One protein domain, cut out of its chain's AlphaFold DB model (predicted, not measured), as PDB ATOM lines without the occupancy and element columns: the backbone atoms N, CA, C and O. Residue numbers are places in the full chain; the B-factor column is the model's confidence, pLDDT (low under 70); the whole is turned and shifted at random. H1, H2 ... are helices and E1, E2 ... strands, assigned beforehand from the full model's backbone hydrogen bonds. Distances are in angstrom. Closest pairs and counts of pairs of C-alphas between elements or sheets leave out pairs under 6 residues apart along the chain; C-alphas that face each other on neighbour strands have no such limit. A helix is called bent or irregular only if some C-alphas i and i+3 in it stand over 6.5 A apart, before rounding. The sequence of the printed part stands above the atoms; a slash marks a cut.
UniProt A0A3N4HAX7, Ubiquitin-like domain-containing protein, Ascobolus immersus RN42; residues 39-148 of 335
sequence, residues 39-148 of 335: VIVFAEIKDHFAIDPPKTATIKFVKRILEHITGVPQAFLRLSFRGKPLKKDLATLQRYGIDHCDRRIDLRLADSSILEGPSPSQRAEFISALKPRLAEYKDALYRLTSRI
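This is residues 39 to 148 of the 335 residues of the protein "Ubiquitin-like domain-containing protein" of Ascobolus immersus RN42 (UniProt A0A3N4HAX7). A small, strongly twisted sheet of four strands has the short helix H1 packed beside it, and the long bent helix H2 runs past E2 and the end of H1, until residues 139 to 148 stick out. The 110 printed residues have two named helices and four named strands, in the order E1 E2 H1 E3 E4 H2; the class is mixed, helices and strands. The mixed sheet runs E2 E1 E4 E3. The whole is compact, with a radius of gyration of the C-alphas of 14.2 A and spans of 46 by 33 by 20 A.

Start at E1, residues 39 to 42: its N 41 is 2.9 A from O 105 of its parallel neighbour E4, residues 104 to 109. E2, residues 47 to 51, forms a hairpin with E1, N 40 and O 49 being 2.8 A apart. E3, residues 77 to 81, forms a hairpin with E4, N 78 and O 108 being 2.8 A apart. H1, residues 59 to 70, is on the sheet; its closest C-alphas to E3 are Lys 63 and Leu 77, 6.8 A. E2, H1 and E3 make a split strand-helix-strand unit, two strands of one sheet with a helix between them along the chain and with E1 and E4 between them in the sheet, and its crossover is right-handed. H2, residues 120 to 146, was assigned as one helix by its hydrogen bonds but is bent: C-alphas 128 and 131 are 6.6 A apart, and arms H2a and H2b stand at a shallow tilt of 32 degrees. H2b only grazes the sheet, with residues 131 to 138. It touches H1 about perpendicular, at 83 degrees, meeting residues 69 to 70 alone; the closest C-alphas are Thr 70 and Arg 133, 6.2 A. In H1, H2a and H2b every O i to N i+4 pair is within hydrogen-bond range.

Find C-alpha 39 at (-34.306, -40.700, 23.542), where E1 begins its 9.8 A. E2 is 13.8 A, H1 15.9 A, E3 13.3 A and E4 16.7 A long. H2a, residues 120 to 128, is 12.4 A; H2b, residues 131 to 146, runs 22.2 A to C-alpha 146 at (-41.989, -59.758, 21.194).

The C-alphas farthest apart, Leu 115 and Ile 148, are 46.7 A from each other. The printed part has no cut. The link E3 to E4, 22 residues, is long. Look for pLDDT under 70 at residues 100 to 102, 112 to 116 and 145 to 148.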
ATOM      1  N   VAL A  39     -33.209 -41.149  24.396       89.19
ATOM      2  CA  VAL A  39     -34.306 -40.700  23.542       89.19
ATOM      3  C   VAL A  39     -33.804 -39.610  22.597       89.19
ATOM      4  O   VAL A  39     -33.529 -38.473  22.993       89.19
ATOM      5  N   ILE A  40     -33.721 -39.958  21.318       91.75
ATOM      6  CA  ILE A  40     -33.369 -39.056  20.229       91.75
ATOM      7  C   ILE A  40     -34.645 -38.445  19.669       91.75
ATOM      8  O   ILE A  40     -35.536 -39.165  19.220       91.75
ATOM      9  N   VAL A  41     -34.732 -37.117  19.677       90.88
ATOM     10  CA  VAL A  41     -35.894 -36.366  19.192       90.88
ATOM     11  C   VAL A  41     -35.556 -35.687  17.873       90.88
ATOM     12  O   VAL A  41     -34.627 -34.889  17.808       90.88
ATOM     13  N   PHE A  42     -36.335 -35.962  16.830       90.12
ATOM     14  CA  PHE A  42     -36.195 -35.340  15.515       90.12
ATOM     15  C   PHE A  42     -37.103 -34.124  15.438       90.12
ATOM     16  O   PHE A  42     -38.330 -34.250  15.352       90.12
ATOM     17  N   ALA A  43     -36.503 -32.937  15.449       85.19
ATOM     18  CA  ALA A  43     -37.258 -31.690  15.434       85.19
ATOM     19  C   ALA A  43     -38.094 -31.533  14.149       85.19
ATOM     20  O   ALA A  43     -39.220 -31.041  14.204       85.19
ATOM     21  N   GLU A  44     -37.565 -31.984  13.010       84.88
ATOM     22  CA  GLU A  44     -38.166 -31.821  11.683       84.88
ATOM     23  C   GLU A  44     -39.471 -32.608  11.512       84.88
ATOM     24  O   GLU A  44     -40.406 -32.118  10.883       84.88
ATOM     25  N   ILE A  45     -39.553 -33.815  12.081       88.44
ATOM     26  CA  ILE A  45     -40.722 -34.700  11.937       88.44
ATOM     27  C   ILE A  45     -41.564 -34.818  13.211       88.44
ATOM     28  O   ILE A  45     -42.605 -35.475  13.176       88.44
ATOM     29  N   LYS A  46     -41.147 -34.162  14.306       88.25
ATOM     30  CA  LYS A  46     -41.778 -34.228  15.637       88.25
ATOM     31  C   LYS A  46     -41.961 -35.665  16.143       88.25
ATOM     32  O   LYS A  46     -42.969 -35.980  16.767       88.25
ATOM     33  N   ASP A  47     -40.982 -36.523  15.873       89.94
ATOM     34  CA  ASP A  47     -40.961 -37.915  16.329       89.94
ATOM     35  C   ASP A  47     -39.689 -38.186  17.146       89.94
ATOM     36  O   ASP A  47     -38.754 -37.381  17.157       89.94
ATOM     37  N   HIS A  48     -39.667 -39.300  17.865       89.81
ATOM     38  CA  HIS A  48     -38.559 -39.719  18.704       89.81
ATOM     39  C   HIS A  48     -38.394 -41.240  18.713       89.81
ATOM     40  O   HIS A  48     -39.318 -41.991  18.387       89.81
ATOM     41  N   PHE A  49     -37.206 -41.692  19.107       88.38
ATOM     42  CA  PHE A  49     -36.936 -43.094  19.414       88.38
ATOM     43  C   PHE A  49     -35.812 -43.249  20.426       88.38
ATOM     44  O   PHE A  49     -35.027 -42.324  20.627       88.38
ATOM     45  N   ALA A  50     -35.747 -44.421  21.053       87.69
ATOM     46  CA  ALA A  50     -34.708 -44.758  22.010       87.69
ATOM     47  C   ALA A  50     -33.568 -45.557  21.354       87.69
ATOM     48  O   ALA A  50     -33.804 -46.395  20.477       87.69
ATOM     49  N   ILE A  51     -32.342 -45.284  21.794       88.56
ATOM     50  CA  ILE A  51     -31.142 -46.077  21.522       88.56
ATOM     51  C   ILE A  51     -30.385 -46.309  22.820       88.56
ATOM     52  O   ILE A  51     -30.363 -45.427  23.682       88.56
ATOM     53  N   ASP A  52     -29.684 -47.442  22.881       87.00
ATOM     54  CA  ASP A  52     -28.976 -47.873  24.086       87.00
ATOM     55  C   ASP A  52     -27.455 -47.993  23.875       87.00
ATOM     56  O   ASP A  52     -26.905 -49.096  23.884       87.00
ATOM     57  N   PRO A  53     -26.732 -46.887  23.600       86.56
ATOM     58  CA  PRO A  53     -25.292 -46.950  23.383       86.56
ATOM     59  C   PRO A  53     -24.535 -47.222  24.697       86.56
ATOM     60  O   PRO A  53     -24.989 -46.807  25.763       86.56
ATOM     61  N   PRO A  54     -23.343 -47.845  24.649       82.69
ATOM     62  CA  PRO A  54     -22.507 -48.048  25.832       82.69
ATOM     63  C   PRO A  54     -22.086 -46.710  26.456       82.69
ATOM     64  O   PRO A  54     -21.963 -45.703  25.756       82.69
ATOM     65  N   LYS A  55     -21.787 -46.681  27.759       80.62
ATOM     66  CA  LYS A  55     -21.365 -45.450  28.457       80.62
ATOM     67  C   LYS A  55     -20.087 -44.823  27.894       80.62
ATOM     68  O   LYS A  55     -19.903 -43.607  27.923       80.62
ATOM     69  N   THR A  56     -19.224 -45.648  27.313       81.88
ATOM     70  CA  THR A  56     -17.998 -45.230  26.621       81.88
ATOM     71  C   THR A  56     -18.257 -44.673  25.216       81.88
ATOM     72  O   THR A  56     -17.319 -44.230  24.546       81.88
ATOM     73  N   ALA A  57     -19.511 -44.665  24.744       84.56
ATOM     74  CA  ALA A  57     -19.859 -44.202  23.413       84.56
ATOM     75  C   ALA A  57     -19.481 -42.735  23.195       84.56
ATOM     76  O   ALA A  57     -19.788 -41.831  23.980       84.56
ATOM     77  N   THR A  58     -18.837 -42.504  22.056       91.19
ATOM     78  CA  THR A  58     -18.530 -41.169  21.553       91.19
ATOM     79  C   THR A  58     -19.699 -40.607  20.753       91.19
ATOM     80  O   THR A  58     -20.550 -41.346  20.254       91.19
ATOM     81  N   ILE A  59     -19.722 -39.290  20.549       90.81
ATOM     82  CA  ILE A  59     -20.701 -38.654  19.657       90.81
ATOM     83  C   ILE A  59     -20.629 -39.245  18.238       90.81
ATOM     84  O   ILE A  59     -21.663 -39.452  17.607       90.81
ATOM     85  N   LYS A  60     -19.430 -39.603  17.756       91.12
ATOM     86  CA  LYS A  60     -19.231 -40.315  16.485       91.12
ATOM     87  C   LYS A  60     -19.952 -41.662  16.462       91.12
ATOM     88  O   LYS A  60     -20.589 -42.002  15.470       91.12
ATOM     89  N   PHE A  61     -19.864 -42.424  17.549       90.88
ATOM     90  CA  PHE A  61     -20.544 -43.711  17.668       90.88
ATOM     91  C   PHE A  61     -22.068 -43.548  17.602       90.88
ATOM     92  O   PHE A  61     -22.727 -44.232  16.823       90.88
ATOM     93  N   VAL A  62     -22.616 -42.576  18.338       90.81
ATOM     94  CA  VAL A  62     -24.052 -42.258  18.297       90.81
ATOM     95  C   VAL A  62     -24.483 -41.837  16.891       90.81
ATOM     96  O   VAL A  62     -25.466 -42.355  16.369       90.81
ATOM     97  N   LYS A  63     -23.720 -40.964  16.222       93.12
ATOM     98  CA  LYS A  63     -23.989 -40.576  14.828       93.12
ATOM     99  C   LYS A  63     -23.971 -41.769  13.872       93.12
ATOM    100  O   LYS A  63     -24.793 -41.803  12.966       93.12
ATOM    101  N   ARG A  64     -23.082 -42.745  14.069       92.81
ATOM    102  CA  ARG A  64     -23.030 -43.968  13.253       92.81
ATOM    103  C   ARG A  64     -24.279 -44.836  13.426       92.81
ATOM    104  O   ARG A  64     -24.800 -45.337  12.434       92.81
ATOM    105  N   ILE A  65     -24.776 -44.990  14.657       90.00
ATOM    106  CA  ILE A  65     -26.058 -45.673  14.913       90.00
ATOM    107  C   ILE A  65     -27.188 -44.939  14.187       90.00
ATOM    108  O   ILE A  65     -27.981 -45.551  13.477       90.00
ATOM    109  N   LEU A  66     -27.230 -43.615  14.326       91.69
ATOM    110  CA  LEU A  66     -28.247 -42.790  13.687       91.69
ATOM    111  C   LEU A  66     -28.182 -42.867  12.166       91.69
ATOM    112  O   LEU A  66     -29.226 -42.976  11.540       91.69
ATOM    113  N   GLU A  67     -26.997 -42.851  11.563       92.81
ATOM    114  CA  GLU A  67     -26.825 -43.052  10.123       92.81
ATOM    115  C   GLU A  67     -27.367 -44.411   9.684       92.81
ATOM    116  O   GLU A  67     -28.061 -44.480   8.681       92.81
ATOM    117  N   HIS A  68     -27.134 -45.479  10.446       90.00
ATOM    118  CA  HIS A  68     -27.672 -46.796  10.105       90.00
ATOM    119  C   HIS A  68     -29.208 -46.834  10.155       90.00
ATOM    120  O   HIS A  68     -29.840 -47.371   9.252       90.00
ATOM    121  N   ILE A  69     -29.810 -46.220  11.178       88.88
ATOM    122  CA  ILE A  69     -31.269 -46.214  11.379       88.88
ATOM    123  C   ILE A  69     -31.967 -45.267  10.395       88.88
ATOM    124  O   ILE A  69     -32.997 -45.585   9.811       88.88
ATOM    125  N   THR A  70     -31.419 -44.067  10.224       89.88
ATOM    126  CA  THR A  70     -32.051 -42.991   9.447       89.88
ATOM    127  C   THR A  70     -31.617 -42.975   7.989       89.88
ATOM    128  O   THR A  70     -32.294 -42.369   7.159       89.88
ATOM    129  N   GLY A  71     -30.477 -43.595   7.669       89.38
ATOM    130  CA  GLY A  71     -29.752 -43.479   6.402       89.38
ATOM    131  C   GLY A  71     -29.309 -42.055   6.056       89.38
ATOM    132  O   GLY A  71     -29.058 -41.769   4.887       89.38
ATOM    133  N   VAL A  72     -29.251 -41.155   7.043       91.06
ATOM    134  CA  VAL A  72     -28.699 -39.808   6.885       91.06
ATOM    135  C   VAL A  72     -27.205 -39.849   7.214       91.06
ATOM    136  O   VAL A  72     -26.852 -40.241   8.329       91.06
ATOM    137  N   PRO A  73     -26.325 -39.393   6.305       90.88
ATOM    138  CA  PRO A  73     -24.889 -39.363   6.549       90.88
ATOM    139  C   PRO A  73     -24.503 -38.636   7.839       90.88
ATOM    140  O   PRO A  73     -25.030 -37.559   8.141       90.88
ATOM    141  N   GLN A  74     -23.508 -39.157   8.565       91.06
ATOM    142  CA  GLN A  74     -23.038 -38.568   9.835       91.06
ATOM    143  C   GLN A  74     -22.658 -37.086   9.710       91.06
ATOM    144  O   GLN A  74     -22.863 -36.306  10.645       91.06
ATOM    145  N   ALA A  75     -22.136 -36.692   8.543       87.81
ATOM    146  CA  ALA A  75     -21.758 -35.320   8.220       87.81
ATOM    147  C   ALA A  75     -22.942 -34.339   8.273       87.81
ATOM    148  O   ALA A  75     -22.745 -33.157   8.567       87.81
ATOM    149  N   PHE A  76     -24.173 -34.814   8.065       90.06
ATOM    150  CA  PHE A  76     -25.390 -33.999   8.066       90.06
ATOM    151  C   PHE A  76     -26.150 -34.048   9.393       90.06
ATOM    152  O   PHE A  76     -27.037 -33.229   9.616       90.06
ATOM    153  N   LEU A  77     -25.783 -34.945  10.309       90.38
ATOM    154  CA  LEU A  77     -26.405 -35.039  11.626       90.38
ATOM    155  C   LEU A  77     -25.853 -33.958  12.569       90.38
ATOM    156  O   LEU A  77     -24.638 -33.803  12.752       90.38
ATOM    157  N   ARG A  78     -26.747 -33.193  13.197       90.88
ATOM    158  CA  ARG A  78     -26.427 -32.185  14.215       90.88
ATOM    159  C   ARG A  78     -27.149 -32.539  15.506       90.88
ATOM    160  O   ARG A  78     -28.358 -32.380  15.621       90.88
ATOM    161  N   LEU A  79     -26.381 -33.023  16.475       90.50
ATOM    162  CA  LEU A  79     -26.881 -33.375  17.797       90.50
ATOM    163  C   LEU A  79     -26.719 -32.196  18.750       90.50
ATOM    164  O   LEU A  79     -25.690 -31.512  18.749       90.50
ATOM    165  N   SER A  80     -27.724 -31.982  19.587       89.94
ATOM    166  CA  SER A  80     -27.700 -30.995  20.655       89.94
ATOM    167  C   SER A  80     -28.283 -31.567  21.935       89.94
ATOM    168  O   SER A  80     -29.240 -32.333  21.914       89.94
ATOM    169  N   PHE A  81     -27.698 -31.174  23.059       89.69
ATOM    170  CA  PHE A  81     -28.143 -31.562  24.386       89.69
ATOM    171  C   PHE A  81     -28.374 -30.302  25.217       89.69
ATOM    172  O   PHE A  81     -27.488 -29.448  25.297       89.69
ATOM    173  N   ARG A  82     -29.580 -30.149  25.783       85.50
ATOM    174  CA  ARG A  82     -29.997 -28.939  26.525       85.50
ATOM    175  C   ARG A  82     -29.717 -27.643  25.738       85.50
ATOM    176  O   ARG A  82     -29.180 -26.672  26.267       85.50
ATOM    177  N   GLY A  83     -29.995 -27.668  24.430       83.88
ATOM    178  CA  GLY A  83     -29.742 -26.558  23.501       83.88
ATOM    179  C   GLY A  83     -28.271 -26.327  23.119       83.88
ATOM    180  O   GLY A  83     -27.993 -25.486  22.265       83.88
ATOM    181  N   LYS A  84     -27.313 -27.070  23.693       87.50
ATOM    182  CA  LYS A  84     -25.885 -26.952  23.368       87.50
ATOM    183  C   LYS A  84     -25.485 -27.958  22.281       87.50
ATOM    184  O   LYS A  84     -25.748 -29.149  22.434       87.50
ATOM    185  N   PRO A  85     -24.821 -27.525  21.194       88.62
ATOM    186  CA  PRO A  85     -24.418 -28.422  20.116       88.62
ATOM    187  C   PRO A  85     -23.267 -29.351  20.533       88.62
ATOM    188  O   PRO A  85     -22.238 -28.906  21.054       88.62
ATOM    189  N   LEU A  86     -23.403 -30.638  20.219       88.69
ATOM    190  CA  LEU A  86     -22.406 -31.682  20.466       88.69
ATOM    191  C   LEU A  86     -21.389 -31.719  19.311       88.69
ATOM    192  O   LEU A  86     -21.467 -32.545  18.407       88.69
ATOM    193  N   LYS A  87     -20.464 -30.750  19.296       84.44
ATOM    194  CA  LYS A  87     -19.538 -30.513  18.165       84.44
ATOM    195  C   LYS A  87     -18.340 -31.472  18.074       84.44
ATOM    196  O   LYS A  87     -17.751 -31.588  17.007       84.44
ATOM    197  N   LYS A  88     -17.910 -32.084  19.180       87.12
ATOM    198  CA  LYS A  88     -16.689 -32.901  19.242       87.12
ATOM    199  C   LYS A  88     -17.054 -34.369  19.076       87.12
ATOM    200  O   LYS A  88     -17.474 -35.012  20.031       87.12
ATOM    201  N   ASP A  89     -16.822 -34.898  17.883       85.81
ATOM    202  CA  ASP A  89     -17.180 -36.276  17.534       85.81
ATOM    203  C   ASP A  89     -16.475 -37.332  18.401       85.81
ATOM    204  O   ASP A  89     -17.053 -38.376  18.687       85.81
ATOM    205  N   LEU A  90     -15.258 -37.050  18.877       87.06
ATOM    206  CA  LEU A  90     -14.495 -37.954  19.748       87.06
ATOM    207  C   LEU A  90     -14.804 -37.795  21.244       87.06
ATOM    208  O   LEU A  90     -14.279 -38.552  22.054       87.06
ATOM    209  N   ALA A  91     -15.611 -36.807  21.642       86.56
ATOM    210  CA  ALA A  91     -16.018 -36.690  23.038       86.56
ATOM    211  C   ALA A  91     -17.066 -37.758  23.377       86.56
ATOM    212  O   ALA A  91     -17.927 -38.086  22.560       86.56
ATOM    213  N   THR A  92     -16.977 -38.289  24.594       87.44
ATOM    214  CA  THR A  92     -17.978 -39.188  25.169       87.44
ATOM    215  C   THR A  92     -19.222 -38.412  25.591       87.44
ATOM    216  O   THR A  92     -19.170 -37.195  25.801       87.44
ATOM    217  N   LEU A  93     -20.341 -39.119  25.746       85.06
ATOM    218  CA  LEU A  93     -21.589 -38.555  26.275       85.06
ATOM    219  C   LEU A  93     -21.378 -37.926  27.666       85.06
ATOM    220  O   LEU A  93     -21.751 -36.772  27.888       85.06
ATOM    221  N   GLN A  94     -20.641 -38.615  28.541       83.69
ATOM    222  CA  GLN A  94     -20.262 -38.125  29.870       83.69
ATOM    223  C   GLN A  94     -19.516 -36.782  29.824       83.69
ATOM    224  O   GLN A  94     -19.770 -35.897  30.637       83.69
ATOM    225  N   ARG A  95     -18.634 -36.570  28.834       84.25
ATOM    226  CA  ARG A  95     -17.888 -35.306  28.686       84.25
ATOM    227  C   ARG A  95     -18.790 -34.111  28.364       84.25
ATOM    228  O   ARG A  95     -18.401 -32.968  28.598       84.25
ATOM    229  N   TYR A  96     -19.975 -34.369  27.825       83.19
ATOM    230  CA  TYR A  96     -21.009 -33.363  27.602       83.19
ATOM    231  C   TYR A  96     -21.974 -33.209  28.783       83.19
ATOM    232  O   TYR A  96     -22.912 -32.415  28.690       83.19
ATOM    233  N   GLY A  97     -21.720 -33.911  29.892       81.88
ATOM    234  CA  GLY A  97     -22.587 -33.934  31.065       81.88
ATOM    235  C   GLY A  97     -23.885 -34.697  30.821       81.88
ATOM    236  O   GLY A  97     -24.882 -34.373  31.450       81.88
ATOM    237  N   ILE A  98     -23.893 -35.639  29.871       83.75
ATOM    238  CA  ILE A  98     -25.026 -36.539  29.646       83.75
ATOM    239  C   ILE A  98     -24.825 -37.739  30.572       83.75
ATOM    240  O   ILE A  98     -23.864 -38.500  30.417       83.75
ATOM    241  N   ASP A  99     -25.702 -37.867  31.562       76.06
ATOM    242  CA  ASP A  99     -25.723 -38.970  32.518       76.06
ATOM    243  C   ASP A  99     -26.866 -39.964  32.219       76.06
ATOM    244  O   ASP A  99     -27.530 -39.895  31.187       76.06
ATOM    245  N   HIS A 100     -27.037 -40.962  33.086       66.44
ATOM    246  CA  HIS A 100     -28.043 -42.019  32.941       66.44
ATOM    247  C   HIS A 100     -29.478 -41.534  33.232       66.44
ATOM    248  O   HIS A 100     -30.442 -42.160  32.787       66.44
ATOM    249  N   CYS A 101     -29.631 -40.411  33.939       63.88
ATOM    250  CA  CYS A 101     -30.915 -39.762  34.193       63.88
ATOM    251  C   CYS A 101     -31.335 -38.848  33.028       63.88
ATOM    252  O   CYS A 101     -32.528 -38.606  32.809       63.88
ATOM    253  N   ASP A 102     -30.372 -38.358  32.248       65.94
ATOM    254  CA  ASP A 102     -30.583 -37.460  31.122       65.94
ATOM    255  C   ASP A 102     -30.874 -38.205  29.817       65.94
ATOM    256  O   ASP A 102     -30.002 -38.540  29.017       65.94
ATOM    257  N   ARG A 103     -32.166 -38.405  29.559       75.00
ATOM    258  CA  ARG A 103     -32.618 -39.244  28.444       75.00
ATOM    259  C   ARG A 103     -32.802 -38.508  27.123       75.00
ATOM    260  O   ARG A 103     -33.063 -39.171  26.143       75.00
ATOM    261  N   ARG A 104     -32.744 -37.175  27.032       86.75
ATOM    262  CA  ARG A 104     -33.218 -36.459  25.824       86.75
ATOM    263  C   ARG A 104     -32.107 -35.750  25.057       86.75
ATOM    264  O   ARG A 104     -31.529 -34.789  25.557       86.75
ATOM    265  N   ILE A 105     -31.893 -36.156  23.806       87.12
ATOM    266  CA  ILE A 105     -31.004 -35.480  22.851       87.12
ATOM    267  C   ILE A 105     -31.829 -35.020  21.652       87.12
ATOM    268  O   ILE A 105     -32.542 -35.808  21.031       87.12
ATOM    269  N   ASP A 106     -31.707 -33.743  21.302       88.00
ATOM    270  CA  ASP A 106     -32.362 -33.190  20.123       88.00
ATOM    271  C   ASP A 106     -31.445 -33.363  18.910       88.00
ATOM    272  O   ASP A 106     -30.286 -32.929  18.907       88.00
ATOM    273  N   LEU A 107     -31.978 -33.981  17.863       87.19
ATOM    274  CA  LEU A 107     -31.329 -34.163  16.578       87.19
ATOM    275  C   LEU A 107     -31.970 -33.249  15.537       87.19
ATOM    276  O   LEU A 107     -33.193 -33.131  15.439       87.19
ATOM    277  N   ARG A 108     -31.103 -32.615  14.751       86.38
ATOM    278  CA  ARG A 108     -31.452 -31.798  13.594       86.38
ATOM    279  C   ARG A 108     -30.579 -32.163  12.405       86.38
ATOM    280  O   ARG A 108     -29.446 -32.627  12.568       86.38
ATOM    281  N   LEU A 109     -31.085 -31.902  11.211       81.88
ATOM    282  CA  LEU A 109     -30.290 -31.931   9.991       81.88
ATOM    283  C   LEU A 109     -29.503 -30.627   9.852       81.88
ATOM    284  O   LEU A 109     -29.992 -29.550  10.194       81.88
ATOM    285  N   ALA A 110     -28.270 -30.725   9.358       79.69
ATOM    286  CA  ALA A 110     -27.449 -29.567   9.040       79.69
ATOM    287  C   ALA A 110     -28.179 -28.652   8.046       79.69
ATOM    288  O   ALA A 110     -28.749 -29.118   7.058       79.69
ATOM    289  N   ASP A 111     -28.148 -27.347   8.309       72.50
ATOM    290  CA  ASP A 111     -28.714 -26.368   7.391       72.50
ATOM    291  C   ASP A 111     -27.841 -26.226   6.139       72.50
ATOM    292  O   ASP A 111     -26.613 -26.315   6.192       72.50
ATOM    293  N   SER A 112     -28.492 -25.949   5.009       59.66
ATOM    294  CA  SER A 112     -27.856 -25.758   3.700       59.66
ATOM    295  C   SER A 112     -26.974 -24.504   3.616       59.66
ATOM    296  O   SER A 112     -26.311 -24.288   2.610       59.66
ATOM    297  N   SER A 113     -26.979 -23.652   4.646       55.38
ATOM    298  CA  SER A 113     -26.131 -22.458   4.763       55.38
ATOM    299  C   SER A 113     -24.702 -22.767   5.231       55.38
ATOM    300  O   SER A 113     -23.862 -21.869   5.270       55.38
ATOM    301  N   ILE A 114     -24.408 -24.020   5.586       59.69
ATOM    302  CA  ILE A 114     -23.068 -24.492   5.944       59.69
ATOM    303  C   ILE A 114     -22.424 -25.084   4.681       59.69
ATOM    304  O   ILE A 114     -23.061 -25.879   3.998       59.69
ATOM    305  N   LEU A 115     -21.160 -24.738   4.395       56.50
ATOM    306  CA  LEU A 115     -20.407 -25.149   3.188       56.50
ATOM    307  C   LEU A 115     -20.357 -26.676   2.930       56.50
ATOM    308  O   LEU A 115     -20.028 -27.092   1.827       56.50
ATOM    309  N   GLU A 116     -20.709 -27.498   3.922       65.81
ATOM    310  CA  GLU A 116     -20.721 -28.970   3.871       65.81
ATOM    311  C   GLU A 116     -22.107 -29.571   4.217       65.81
ATOM    312  O   GLU A 116     -22.207 -30.701   4.695       65.81
ATOM    313  N   GLY A 117     -23.193 -28.804   4.068       72.88
ATOM    314  CA  GLY A 117     -24.565 -29.266   4.320       72.88
ATOM    315  C   GLY A 117     -25.204 -29.988   3.122       72.88
ATOM    316  O   GLY A 117     -24.755 -29.816   1.988       72.88
ATOM    317  N   PRO A 118     -26.279 -30.774   3.337       83.88
ATOM    318  CA  PRO A 118     -27.051 -31.335   2.234       83.88
ATOM    319  C   PRO A 118     -27.728 -30.208   1.443       83.88
ATOM    320  O   PRO A 118     -28.158 -29.198   2.014       83.88
ATOM    321  N   SER A 119     -27.868 -30.387   0.127       87.00
ATOM    322  CA  SER A 119     -28.652 -29.457  -0.690       87.00
ATOM    323  C   SER A 119     -30.112 -29.413  -0.204       87.00
ATOM    324  O   SER A 119     -30.588 -30.380   0.399       87.00
ATOM    325  N   PRO A 120     -30.873 -28.332  -0.463       87.06
ATOM    326  CA  PRO A 120     -32.283 -28.261  -0.071       87.06
ATOM    327  C   PRO A 120     -33.112 -29.455  -0.568       87.06
ATOM    328  O   PRO A 120     -33.942 -29.979   0.173       87.06
ATOM    329  N   SER A 121     -32.838 -29.931  -1.788       87.25
ATOM    330  CA  SER A 121     -33.478 -31.114  -2.369       87.25
ATOM    331  C   SER A 121     -33.113 -32.395  -1.617       87.25
ATOM    332  O   SER A 121     -34.007 -33.147  -1.239       87.25
ATOM    333  N   GLN A 122     -31.827 -32.608  -1.316       88.19
ATOM    334  CA  GLN A 122     -31.367 -33.757  -0.524       88.19
ATOM    335  C   GLN A 122     -31.947 -33.735   0.893       88.19
ATOM    336  O   GLN A 122     -32.356 -34.761   1.424       88.19
ATOM    337  N   ARG A 123     -32.028 -32.555   1.520       87.62
ATOM    338  CA  ARG A 123     -32.639 -32.396   2.844       87.62
ATOM    339  C   ARG A 123     -34.114 -32.793   2.823       87.62
ATOM    340  O   ARG A 123     -34.552 -33.502   3.725       87.62
ATOM    341  N   ALA A 124     -34.868 -32.348   1.819       87.81
ATOM    342  CA  ALA A 124     -36.276 -32.711   1.671       87.81
ATOM    343  C   ALA A 124     -36.457 -34.226   1.478       87.81
ATOM    344  O   ALA A 124     -37.347 -34.812   2.093       87.81
ATOM    345  N   GLU A 125     -35.581 -34.858   0.695       90.44
ATOM    346  CA  GLU A 125     -35.552 -36.309   0.494       90.44
ATOM    347  C   GLU A 125     -35.249 -37.071   1.794       90.44
ATOM    348  O   GLU A 125     -35.958 -38.011   2.147       90.44
ATOM    349  N   PHE A 126     -34.258 -36.629   2.575       90.56
ATOM    350  CA  PHE A 126     -33.989 -37.231   3.882       90.56
ATOM    351  C   PHE A 126     -35.188 -37.095   4.825       90.56
ATOM    352  O   PHE A 126     -35.566 -38.065   5.478       90.56
ATOM    353  N   ILE A 127     -35.827 -35.922   4.882       89.00
ATOM    354  CA  ILE A 127     -37.000 -35.693   5.740       89.00
ATOM    355  C   ILE A 127     -38.177 -36.587   5.339       89.00
ATOM    356  O   ILE A 127     -38.841 -37.140   6.219       89.00
ATOM    357  N   SER A 128     -38.436 -36.761   4.040       91.19
ATOM    358  CA  SER A 128     -39.525 -37.627   3.575       91.19
ATOM    359  C   SER A 128     -39.243 -39.110   3.849       91.19
ATOM    360  O   SER A 128     -40.161 -39.835   4.233       91.19
ATOM    361  N   ALA A 129     -37.983 -39.546   3.751       91.06
ATOM    362  CA  ALA A 129     -37.559 -40.919   4.033       91.06
ATOM    363  C   ALA A 129     -37.425 -41.247   5.535       91.06
ATOM    364  O   ALA A 129     -37.452 -42.418   5.915       91.06
ATOM    365  N   LEU A 130     -37.302 -40.239   6.408       90.00
ATOM    366  CA  LEU A 130     -37.091 -40.436   7.847       90.00
ATOM    367  C   LEU A 130     -38.266 -41.142   8.537       90.00
ATOM    368  O   LEU A 130     -38.051 -42.080   9.301       90.00
ATOM    369  N   LYS A 131     -39.508 -40.715   8.270       89.00
ATOM    370  CA  LYS A 131     -40.709 -41.317   8.880       89.00
ATOM    371  C   LYS A 131     -40.852 -42.820   8.602       89.00
ATOM    372  O   LYS A 131     -40.996 -43.563   9.571       89.00
ATOM    373  N   PRO A 132     -40.823 -43.297   7.340       93.00
ATOM    374  CA  PRO A 132     -40.975 -44.724   7.064       93.00
ATOM    375  C   PRO A 132     -39.823 -45.553   7.644       93.00
ATOM    376  O   PRO A 132     -40.086 -46.586   8.251       93.00
ATOM    377  N   ARG A 133     -38.572 -45.072   7.567       92.50
ATOM    378  CA  ARG A 133     -37.418 -45.759   8.181       92.50
ATOM    379  C   ARG A 133     -37.554 -45.886   9.691       92.50
ATOM    380  O   ARG A 133     -37.235 -46.922  10.267       92.50
ATOM    381  N   LEU A 134     -38.056 -44.839  10.340       90.38
ATOM    382  CA  LEU A 134     -38.247 -44.870  11.778       90.38
ATOM    383  C   LEU A 134     -39.371 -45.827  12.194       90.38
ATOM    384  O   LEU A 134     -39.253 -46.499  13.217       90.38
ATOM    385  N   ALA A 135     -40.439 -45.909  11.400       89.00
ATOM    386  CA  ALA A 135     -41.504 -46.885  11.607       89.00
ATOM    387  C   ALA A 135     -40.986 -48.324  11.447       89.00
ATOM    388  O   ALA A 135     -41.264 -49.160  12.302       89.00
ATOM    389  N   GLU A 136     -40.180 -48.588  10.415       91.25
ATOM    390  CA  GLU A 136     -39.537 -49.889  10.192       91.25
ATOM    391  C   GLU A 136     -38.610 -50.275  11.353       91.25
ATOM    392  O   GLU A 136     -38.688 -51.388  11.864       91.25
ATOM    393  N   TYR A 137     -37.789 -49.340  11.841       89.44
ATOM    394  CA  TYR A 137     -36.934 -49.568  13.009       89.44
ATOM    395  C   TYR A 137     -37.741 -49.873  14.280       89.44
ATOM    396  O   TYR A 137     -37.411 -50.805  15.013       89.44
ATOM    397  N   LYS A 138     -38.820 -49.120  14.541       87.69
ATOM    398  CA  LYS A 138     -39.715 -49.357  15.687       87.69
ATOM    399  C   LYS A 138     -40.403 -50.725  15.594       87.69
ATOM    400  O   LYS A 138     -40.491 -51.420  16.603       87.69
ATOM    401  N   ASP A 139     -40.843 -51.128  14.403       86.56
ATOM    402  CA  ASP A 139     -41.431 -52.451  14.163       86.56
ATOM    403  C   ASP A 139     -40.396 -53.574  14.335       86.56
ATOM    404  O   ASP A 139     -40.665 -54.576  14.993       86.56
ATOM    405  N   ALA A 140     -39.171 -53.392  13.834       82.94
ATOM    406  CA  ALA A 140     -38.077 -54.342  14.034       82.94
ATOM    407  C   ALA A 140     -37.727 -54.508  15.522       82.94
ATOM    408  O   ALA A 140     -37.584 -55.638  15.994       82.94
ATOM    409  N   LEU A 141     -37.654 -53.405  16.276       80.81
ATOM    410  CA  LEU A 141     -37.498 -53.433  17.732       80.81
ATOM    411  C   LEU A 141     -38.647 -54.189  18.402       80.81
ATOM    412  O   LEU A 141     -38.390 -55.053  19.233       80.81
ATOM    413  N   TYR A 142     -39.893 -53.916  18.014       80.00
ATOM    414  CA  TYR A 142     -41.062 -54.611  18.549       80.00
ATOM    415  C   TYR A 142     -41.025 -56.115  18.261       80.00
ATOM    416  O   TYR A 142     -41.325 -56.919  19.135       80.00
ATOM    417  N   ARG A 143     -40.606 -56.537  17.063       78.75
ATOM    418  CA  ARG A 143     -40.431 -57.960  16.718       78.75
ATOM    419  C   ARG A 143     -39.315 -58.621  17.525       78.75
ATOM    420  O   ARG A 143     -39.447 -59.780  17.905       78.75
ATOM    421  N   LEU A 144     -38.220 -57.907  17.781       73.69
ATOM    422  CA  LEU A 144     -37.124 -58.408  18.612       73.69
ATOM    423  C   LEU A 144     -37.568 -58.587  20.065       73.69
ATOM    424  O   LEU A 144     -37.265 -59.612  20.666       73.69
ATOM    425  N   THR A 145     -38.323 -57.632  20.607       68.62
ATOM    426  CA  THR A 145     -38.809 -57.695  21.989       68.62
ATOM    427  C   THR A 145     -40.015 -58.614  22.164       68.62
ATOM    428  O   THR A 145     -40.155 -59.201  23.223       68.62
ATOM    429  N   SER A 146     -40.850 -58.818  21.143       66.12
ATOM    430  CA  SER A 146     -41.989 -59.758  21.194       66.12
ATOM    431  C   SER A 146     -41.599 -61.225  20.989       66.12
ATOM    432  O   SER A 146     -42.382 -62.113  21.313       66.12
ATOM    433  N   ARG A 147     -40.390 -61.500  20.477       64.25
ATOM    434  CA  ARG A 147     -39.778 -62.843  20.520       64.25
ATOM    435  C   ARG A 147     -39.261 -63.213  21.906       64.25
ATOM    436  O   ARG A 147     -39.037 -64.391  22.165       64.25
ATOM    437  N   ILE A 148     -39.065 -62.226  22.776       44.41
ATOM    438  CA  ILE A 148     -38.913 -62.480  24.202       44.41
ATOM    439  C   ILE A 148     -40.319 -62.864  24.667       44.41
ATOM    440  O   ILE A 148     -41.242 -62.070  24.451       44.41
TER     441      ILE A 148